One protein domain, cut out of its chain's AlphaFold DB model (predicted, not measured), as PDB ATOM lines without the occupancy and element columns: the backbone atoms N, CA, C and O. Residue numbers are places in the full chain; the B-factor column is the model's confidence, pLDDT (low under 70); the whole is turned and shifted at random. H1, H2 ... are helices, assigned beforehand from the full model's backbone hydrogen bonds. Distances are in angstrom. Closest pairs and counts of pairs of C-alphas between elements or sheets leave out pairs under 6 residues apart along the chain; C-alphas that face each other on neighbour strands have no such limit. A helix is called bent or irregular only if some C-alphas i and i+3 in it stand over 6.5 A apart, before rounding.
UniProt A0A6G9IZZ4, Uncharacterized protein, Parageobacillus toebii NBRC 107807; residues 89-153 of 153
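This is residues 89 to 153 of the 153 residues of an uncharacterized protein of Parageobacillus toebii NBRC 107807 (UniProt A0A6G9IZZ4). What shape does the model have? One long helix, H3, makes the longest axis, and H2 meets its beginning in a corner, while the short H1 lies crosswise near H3 on the side away from H2. A wide loop, residues 96 to 111, swings from H1 round to H2, and the later part of H3, residues 139 to 151, sticks out as an arm. What is it built of? The printed part has 65 residues with three named helices, in the order H1, H2, H3, and no named strand: all helix. It is loose, with a radius of gyration of the C-alphas of 14.0 A and spans of 42 by 29 by 25 A.

Where is the longest helix? H3 runs from residue 129, C-alpha at (34.561, 11.668, 47.918), to residue 151, C-alpha at (7.828, 1.000, 33.198), over 32.3 A. Where are the others? H2 is residues 112 to 125, 20.1 A long. H1 is residues 89 to 95, 10.2 A long, with C-alpha 89 at (38.007, -5.171, 44.271).

Is H3 straight? It has a kink of 39 degrees near residue 144, and it is irregular, but only just: C-alphas 143 and 146 are 7.0 A apart. How does H2 stand to H3? They only just touch, with 3 pairs of C-alphas within 8 A, and only at the corner, through residues 119 to 122 of H2 and 129 to 132 of H3. Their closest C-alphas, of Ile 122 and Ser 129, are 6.3 A apart, and they run opposite ways at a steep tilt of 61 degrees. And H1? H1 and H3 are close but not clearly touching, about perpendicular at 87 degrees, with the C-alphas of Leu 94 and Leu 135 closest at 7.5 A; H1 and H2 are apart. Are the backbones helical? Every O i to N i+4 pair is within hydrogen-bond range in H1 and H2, and 16 of 19 are in H3.

How large is it? The two C-alphas farthest apart, of Ser 126 and Lys 153, are 42.3 A apart, and the printed part has no cut. Which link is long? H1 to H2, with 16 residues between them, is long; H2 to H3 is tight. Where is confidence low? The pLDDT is under 70 in residues 89 to 107 and 151 to 153.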
ATOM      1  N   ASP A  89      39.278  -5.156  45.013       61.97
ATOM      2  CA  ASP A  89      38.007  -5.171  44.271       61.97
ATOM      3  C   ASP A  89      37.433  -3.764  43.989       61.97
ATOM      4  O   ASP A  89      37.108  -3.409  42.855       61.97
ATOM      5  N   LEU A  90      37.398  -2.890  45.001       57.50
ATOM      6  CA  LEU A  90      36.814  -1.549  44.866       57.50
ATOM      7  C   LEU A  90      37.733  -0.578  44.108       57.50
ATOM      8  O   LEU A  90      37.273   0.262  43.331       57.50
ATOM      9  N   PHE A  91      39.046  -0.685  44.326       56.88
ATOM     10  CA  PHE A  91      40.028   0.154  43.642       56.88
ATOM     11  C   PHE A  91      40.137  -0.214  42.156       56.88
ATOM     12  O   PHE A  91      40.208   0.680  41.310       56.88
ATOM     13  N   SER A  92      40.050  -1.507  41.822       61.66
ATOM     14  CA  SER A  92      39.990  -1.976  40.431       61.66
ATOM     15  C   SER A  92      38.729  -1.495  39.723       61.66
ATOM     16  O   SER A  92      38.821  -0.975  38.612       61.66
ATOM     17  N   ALA A  93      37.566  -1.585  40.380       60.09
ATOM     18  CA  ALA A  93      36.309  -1.069  39.837       60.09
ATOM     19  C   ALA A  93      36.391   0.436  39.528       60.09
ATOM     20  O   ALA A  93      35.877   0.898  38.512       60.09
ATOM     21  N   LEU A  94      37.101   1.204  40.361       59.50
ATOM     22  CA  LEU A  94      37.338   2.630  40.138       59.50
ATOM     23  C   LEU A  94      38.319   2.934  39.005       59.50
ATOM     24  O   LEU A  94      38.205   3.994  38.396       59.50
ATOM     25  N   LEU A  95      39.288   2.058  38.733       62.41
ATOM     26  CA  LEU A  95      40.231   2.215  37.620       62.41
ATOM     27  C   LEU A  95      39.611   1.857  36.265       62.41
ATOM     28  O   LEU A  95      40.056   2.371  35.245       62.41
ATOM     29  N   GLN A  96      38.591   0.997  36.256       62.81
ATOM     30  CA  GLN A  96      37.892   0.561  35.043       62.81
ATOM     31  C   GLN A  96      36.791   1.527  34.582       62.81
ATOM     32  O   GLN A  96      36.237   1.341  33.499       62.81
ATOM     33  N   LEU A  97      36.458   2.551  35.374       58.53
ATOM     34  CA  LEU A  97      35.499   3.570  34.955       58.53
ATOM     35  C   LEU A  97      36.111   4.424  33.829       58.53
ATOM     36  O   LEU A  97      37.172   5.022  34.033       58.53
ATOM     37  N   PRO A  98      35.456   4.531  32.656       51.22
ATOM     38  CA  PRO A  98      35.901   5.416  31.591       51.22
ATOM     39  C   PRO A  98      35.628   6.862  32.015       51.22
ATOM     40  O   PRO A  98      34.551   7.408  31.789       51.22
ATOM     41  N   PHE A  99      36.594   7.489  32.683       55.00
ATOM     42  CA  PHE A  99      36.574   8.931  32.913       55.00
ATOM     43  C   PHE A  99      36.933   9.629  31.598       55.00
ATOM     44  O   PHE A  99      38.075  10.030  31.379       55.00
ATOM     45  N   GLU A 100      35.969   9.739  30.684       50.12
ATOM     46  CA  GLU A 100      36.080  10.707  29.597       50.12
ATOM     47  C   GLU A 100      36.062  12.112  30.212       50.12
ATOM     48  O   GLU A 100      35.250  12.407  31.087       50.12
ATOM     49  N   ASN A 101      37.000  12.965  29.793       47.34
ATOM     50  CA  ASN A 101      37.312  14.275  30.379       47.34
ATOM     51  C   ASN A 101      36.223  15.352  30.149       47.34
ATOM     52  O   ASN A 101      36.535  16.501  29.831       47.34
ATOM     53  N   PHE A 102      34.947  15.010  30.308       49.91
ATOM     54  CA  PHE A 102      33.825  15.944  30.323       49.91
ATOM     55  C   PHE A 102      33.411  16.200  31.776       49.91
ATOM     56  O   PHE A 102      32.370  15.738  32.242       49.91
ATOM     57  N   ASP A 103      34.258  16.919  32.515       56.50
ATOM     58  CA  ASP A 103      34.000  17.285  33.911       56.50
ATOM     59  C   ASP A 103      32.813  18.264  34.006       56.50
ATOM     60  O   ASP A 103      32.971  19.487  33.996       56.50
ATOM     61  N   VAL A 104      31.595  17.730  34.124       58.22
ATOM     62  CA  VAL A 104      30.402  18.510  34.474       58.22
ATOM     63  C   VAL A 104      30.298  18.574  35.996       58.22
ATOM     64  O   VAL A 104      30.075  17.571  36.674       58.22
ATOM     65  N   THR A 105      30.456  19.773  36.559       56.16
ATOM     66  CA  THR A 105      30.289  19.993  38.000       56.16
ATOM     67  C   THR A 105      28.825  20.258  38.326       56.16
ATOM     68  O   THR A 105      28.297  21.333  38.060       56.16
ATOM     69  N   ASN A 106      28.170  19.275  38.943       59.81
ATOM     70  CA  ASN A 106      26.789  19.398  39.401       59.81
ATOM     71  C   ASN A 106      26.730  19.515  40.926       59.81
ATOM     72  O   ASN A 106      27.352  18.737  41.651       59.81
ATOM     73  N   SER A 107      25.949  20.478  41.420       68.56
ATOM     74  CA  SER A 107      25.611  20.592  42.840       68.56
ATOM     75  C   SER A 107      24.194  20.069  43.064       68.56
ATOM     76  O   SER A 107      23.270  20.432  42.340       68.56
ATOM     77  N   PHE A 108      24.018  19.188  44.046       73.31
ATOM     78  CA  PHE A 108      22.729  18.575  44.351       73.31
ATOM     79  C   PHE A 108      22.461  18.629  45.857       73.31
ATOM     80  O   PHE A 108      23.383  18.585  46.674       73.31
ATOM     81  N   LYS A 109      21.185  18.757  46.234       77.69
ATOM     82  CA  LYS A 109      20.758  18.758  47.638       77.69
ATOM     83  C   LYS A 109      20.418  17.332  48.056       77.69
ATOM     84  O   LYS A 109      19.639  16.662  47.386       77.69
ATOM     85  N   THR A 110      20.976  16.880  49.174       78.94
ATOM     86  CA  THR A 110      20.678  15.569  49.771       78.94
ATOM     87  C   THR A 110      20.421  15.671  51.261       78.94
ATOM     88  O   THR A 110      20.710  16.681  51.902       78.94
ATOM     89  N   ASN A 111      19.854  14.599  51.817       85.50
ATOM     90  CA  ASN A 111      19.641  14.475  53.249       85.50
ATOM     91  C   ASN A 111      20.987  14.456  53.993       85.50
ATOM     92  O   ASN A 111      21.862  13.636  53.700       85.50
ATOM     93  N   LYS A 112      21.114  15.324  55.002       82.25
ATOM     94  CA  LYS A 112      22.294  15.441  55.866       82.25
ATOM     95  C   LYS A 112      22.722  14.095  56.466       82.25
ATOM     96  O   LYS A 112      23.907  13.783  56.455       82.25
ATOM     97  N   ALA A 113      21.770  13.264  56.895       84.31
ATOM     98  CA  ALA A 113      22.067  11.961  57.493       84.31
ATOM     99  C   ALA A 113      22.770  10.999  56.516       84.31
ATOM    100  O   ALA A 113      23.647  10.235  56.919       84.31
ATOM    101  N   LEU A 114      22.420  11.048  55.226       82.56
ATOM    102  CA  LEU A 114      23.067  10.235  54.192       82.56
ATOM    103  C   LEU A 114      24.472  10.744  53.882       82.56
ATOM    104  O   LEU A 114      25.394   9.946  53.744       82.56
ATOM    105  N   VAL A 115      24.647  12.067  53.834       83.06
ATOM    106  CA  VAL A 115      25.961  12.693  53.636       83.06
ATOM    107  C   VAL A 115      26.907  12.337  54.777       83.06
ATOM    108  O   VAL A 115      28.066  12.011  54.529       83.06
ATOM    109  N   ASP A 116      26.429  12.363  56.020       84.69
ATOM    110  CA  ASP A 116      27.252  12.038  57.186       84.69
ATOM    111  C   ASP A 116      27.632  10.550  57.211       84.69
ATOM    112  O   ASP A 116      28.800  10.227  57.425       84.69
ATOM    113  N   ARG A 117      26.703   9.643  56.872       84.69
ATOM    114  CA  ARG A 117      27.026   8.215  56.671       84.69
ATOM    115  C   ARG A 117      28.060   8.010  55.566       84.69
ATOM    116  O   ARG A 117      29.034   7.290  55.769       84.69
ATOM    117  N   MET A 118      27.879   8.678  54.428       82.44
ATOM    118  CA  MET A 118      28.798   8.585  53.296       82.44
ATOM    119  C   MET A 118      30.188   9.107  53.667       82.44
ATOM    120  O   MET A 118      31.185   8.486  53.328       82.44
ATOM    121  N   LYS A 119      30.285  10.205  54.425       82.81
ATOM    122  CA  LYS A 119      31.568  10.722  54.929       82.81
ATOM    123  C   LYS A 119      32.280   9.724  55.835       82.81
ATOM    124  O   LYS A 119      33.495   9.586  55.723       82.81
ATOM    125  N   THR A 120      31.555   9.047  56.722       84.44
ATOM    126  CA  THR A 120      32.135   8.007  57.585       84.44
ATOM    127  C   THR A 120      32.675   6.848  56.753       84.44
ATOM    128  O   THR A 120      33.806   6.426  56.970       84.44
ATOM    129  N   PHE A 121      31.926   6.408  55.742       81.06
ATOM    130  CA  PHE A 121      32.367   5.370  54.809       81.06
ATOM    131  C   PHE A 121      33.590   5.805  53.984       81.06
ATOM    132  O   PHE A 121      34.587   5.096  53.924       81.06
ATOM    133  N   ILE A 122      33.578   7.021  53.430       82.19
ATOM    134  CA  ILE A 122      34.710   7.599  52.686       82.19
ATOM    135  C   ILE A 122      35.989   7.607  53.538       82.19
ATOM    136  O   ILE A 122      37.066   7.306  53.027       82.19
ATOM    137  N   LYS A 123      35.878   7.931  54.835       79.31
ATOM    138  CA  LYS A 123      37.020   7.907  55.762       79.31
ATOM    139  C   LYS A 123      37.591   6.502  55.953       79.31
ATOM    140  O   LYS A 123      38.802   6.379  56.063       79.31
ATOM    141  N   GLN A 124      36.744   5.475  55.986       78.81
ATOM    142  CA  GLN A 124      37.177   4.083  56.154       78.81
ATOM    143  C   GLN A 124      37.901   3.553  54.914       78.81
ATOM    144  O   GLN A 124      38.896   2.853  55.041       78.81
ATOM    145  N   VAL A 125      37.424   3.916  53.724       76.56
ATOM    146  CA  VAL A 125      37.957   3.394  52.454       76.56
ATOM    147  C   VAL A 125      39.088   4.273  51.885       76.56
ATOM    148  O   VAL A 125      39.729   3.920  50.903       76.56
ATOM    149  N   SER A 126      39.363   5.430  52.500       74.88
ATOM    150  CA  SER A 126      40.433   6.364  52.112       74.88
ATOM    151  C   SER A 126      40.412   6.780  50.627       74.88
ATOM    152  O   SER A 126      41.449   7.015  50.002       74.88
ATOM    153  N   LEU A 127      39.216   6.907  50.048       75.31
ATOM    154  CA  LEU A 127      39.025   7.282  48.647       75.31
ATOM    155  C   LEU A 127      38.523   8.726  48.489       75.31
ATOM    156  O   LEU A 127      37.892   9.275  49.392       75.31
ATOM    157  N   PRO A 128      38.736   9.366  47.324       77.56
ATOM    158  CA  PRO A 128      38.176  10.684  47.054       77.56
ATOM    159  C   PRO A 128      36.644  10.653  47.054       77.56
ATOM    160  O   PRO A 128      36.032   9.870  46.325       77.56
ATOM    161  N   SER A 129      36.022  11.567  47.804       76.81
ATOM    162  CA  SER A 129      34.561  11.668  47.918       76.81
ATOM    163  C   SER A 129      33.865  11.734  46.558       76.81
ATOM    164  O   SER A 129      32.896  11.016  46.336       76.81
ATOM    165  N   GLY A 130      34.394  12.534  45.627       74.62
ATOM    166  CA  GLY A 130      33.850  12.665  44.275       74.62
ATOM    167  C   GLY A 130      33.761  11.330  43.534       74.62
ATOM    168  O   GLY A 130      32.718  11.025  42.972       74.62
ATOM    169  N   LYS A 131      34.803  10.491  43.622       75.44
ATOM    170  CA  LYS A 131      34.819   9.173  42.968       75.44
ATOM    171  C   LYS A 131      33.784   8.220  43.563       75.44
ATOM    172  O   LYS A 131      33.141   7.492  42.820       75.44
ATOM    173  N   ILE A 132      33.591   8.258  44.883       80.88
ATOM    174  CA  ILE A 132      32.568   7.443  45.556       80.88
ATOM    175  C   ILE A 132      31.159   7.887  45.147       80.88
ATOM    176  O   ILE A 132      30.310   7.041  44.883       80.88
ATOM    177  N   TYR A 133      30.908   9.194  45.032       81.44
ATOM    178  CA  TYR A 133      29.624   9.681  44.521       81.44
ATOM    179  C   TYR A 133      29.389   9.269  43.065       81.44
ATOM    180  O   TYR A 133      28.293   8.817  42.741       81.44
ATOM    181  N   SER A 134      30.405   9.360  42.204       78.88
ATOM    182  CA  SER A 134      30.316   8.877  40.821       78.88
ATOM    183  C   SER A 134      30.013   7.379  40.758       78.88
ATOM    184  O   SER A 134      29.142   6.973  39.995       78.88
ATOM    185  N   LEU A 135      30.670   6.570  41.597       82.06
ATOM    186  CA  LEU A 135      30.422   5.130  41.694       82.06
ATOM    187  C   LEU A 135      28.980   4.836  42.133       82.06
ATOM    188  O   LEU A 135      28.301   4.029  41.509       82.06
ATOM    189  N   ALA A 136      28.486   5.538  43.154       83.31
ATOM    190  CA  ALA A 136      27.117   5.372  43.636       83.31
ATOM    191  C   ALA A 136      26.074   5.710  42.555       83.31
ATOM    192  O   ALA A 136      25.074   5.007  42.416       83.31
ATOM    193  N   ILE A 137      26.310   6.766  41.770       82.00
ATOM    194  CA  ILE A 137      25.445   7.131  40.639       82.00
ATOM    195  C   ILE A 137      25.511   6.058  39.548       82.00
ATOM    196  O   ILE A 137      24.471   5.652  39.036       82.00
ATOM    197  N   TYR A 138      26.708   5.572  39.216       82.50
ATOM    198  CA  TYR A 138      26.895   4.521  38.218       82.50
ATOM    199  C   TYR A 138      26.167   3.224  38.601       82.50
ATOM    200  O   TYR A 138      25.426   2.672  37.789       82.50
ATOM    201  N   GLU A 139      26.311   2.761  39.846       83.12
ATOM    202  CA  GLU A 139      25.595   1.579  40.338       83.12
ATOM    203  C   GLU A 139      24.080   1.776  40.331       83.12
ATOM    204  O   GLU A 139      23.335   0.864  39.963       83.12
ATOM    205  N   PHE A 140      23.616   2.969  40.712       84.88
ATOM    206  CA  PHE A 140      22.200   3.303  40.670       84.88
ATOM    207  C   PHE A 140      21.653   3.225  39.241       84.88
ATOM    208  O   PHE A 140      20.651   2.546  39.017       84.88
ATOM    209  N   LEU A 141      22.318   3.858  38.272       82.31
ATOM    210  CA  LEU A 141      21.910   3.809  36.866       82.31
ATOM    211  C   LEU A 141      21.902   2.367  36.361       82.31
ATOM    212  O   LEU A 141      20.853   1.871  35.970       82.31
ATOM    213  N   LYS A 142      23.004   1.629  36.518       83.31
ATOM    214  CA  LYS A 142      23.105   0.235  36.062       83.31
ATOM    215  C   LYS A 142      21.999  -0.670  36.621       83.31
ATOM    216  O   LYS A 142      21.527  -1.570  35.928       83.31
ATOM    217  N   LYS A 143      21.593  -0.463  37.878       82.75
ATOM    218  CA  LYS A 143      20.573  -1.288  38.545       82.75
ATOM    219  C   LYS A 143      19.143  -0.883  38.189       82.75
ATOM    220  O   LYS A 143      18.291  -1.759  38.050       82.75
ATOM    221  N   TYR A 144      18.863   0.415  38.087       80.88
ATOM    222  CA  TYR A 144      17.493   0.930  37.987       80.88
ATOM    223  C   TYR A 144      17.097   1.405  36.587       80.88
ATOM    224  O   TYR A 144      15.910   1.379  36.273       80.88
ATOM    225  N   GLU A 145      18.039   1.767  35.721       78.19
ATOM    226  CA  GLU A 145      17.785   2.134  34.322       78.19
ATOM    227  C   GLU A 145      16.978   1.071  33.549       78.19
ATOM    228  O   GLU A 145      15.891   1.408  33.071       78.19
ATOM    229  N   PRO A 146      17.359  -0.227  33.527       78.31
ATOM    230  CA  PRO A 146      16.598  -1.240  32.788       78.31
ATOM    231  C   PRO A 146      15.210  -1.514  33.385       78.31
ATOM    232  O   PRO A 146      14.341  -2.085  32.727       78.31
ATOM    233  N   ILE A 147      14.990  -1.148  34.650       78.44
ATOM    234  CA  ILE A 147      13.693  -1.275  35.318       78.44
ATOM    235  C   ILE A 147      12.800  -0.106  34.902       78.44
ATOM    236  O   ILE A 147      11.659  -0.315  34.503       78.44
ATOM    237  N   ILE A 148      13.328   1.119  34.937       73.62
ATOM    238  CA  ILE A 148      12.607   2.337  34.552       73.62
ATOM    239  C   ILE A 148      12.196   2.287  33.076       73.62
ATOM    240  O   ILE A 148      11.080   2.685  32.746       73.62
ATOM    241  N   GLU A 149      13.044   1.757  32.194       72.25
ATOM    242  CA  GLU A 149      12.696   1.567  30.779       72.25
ATOM    243  C   GLU A 149      11.516   0.612  30.578       72.25
ATOM    244  O   GLU A 149      10.674   0.848  29.711       72.25
ATOM    245  N   LYS A 150      11.398  -0.433  31.407       71.38
ATOM    246  CA  LYS A 150      10.259  -1.362  31.362       71.38
ATOM    247  C   LYS A 150       8.950  -0.725  31.827       71.38
ATOM    248  O   LYS A 150       7.904  -1.131  31.345       71.38
ATOM    249  N   PHE A 151       9.005   0.260  32.722       66.69
ATOM    250  CA  PHE A 151       7.828   1.000  33.198       66.69
ATOM    251  C   PHE A 151       7.406   2.156  32.276       66.69
ATOM    252  O   PHE A 151       6.351   2.744  32.490       66.69
ATOM    253  N   LYS A 152       8.225   2.509  31.277       58.84
ATOM    254  CA  LYS A 152       7.903   3.535  30.270       58.84
ATOM    255  C   LYS A 152       7.190   2.985  29.025       58.84
ATOM    256  O   LYS A 152       6.854   3.783  28.151       58.84
ATOM    257  N   LYS A 153       6.987   1.667  28.928       48.72
ATOM    258  CA  LYS A 153       6.109   1.026  27.935       48.72
ATOM    259  C   LYS A 153       4.729   0.801  28.529       48.72
ATOM    260  O   LYS A 153       3.762   0.932  27.752       48.72
TER     261      LYS A 153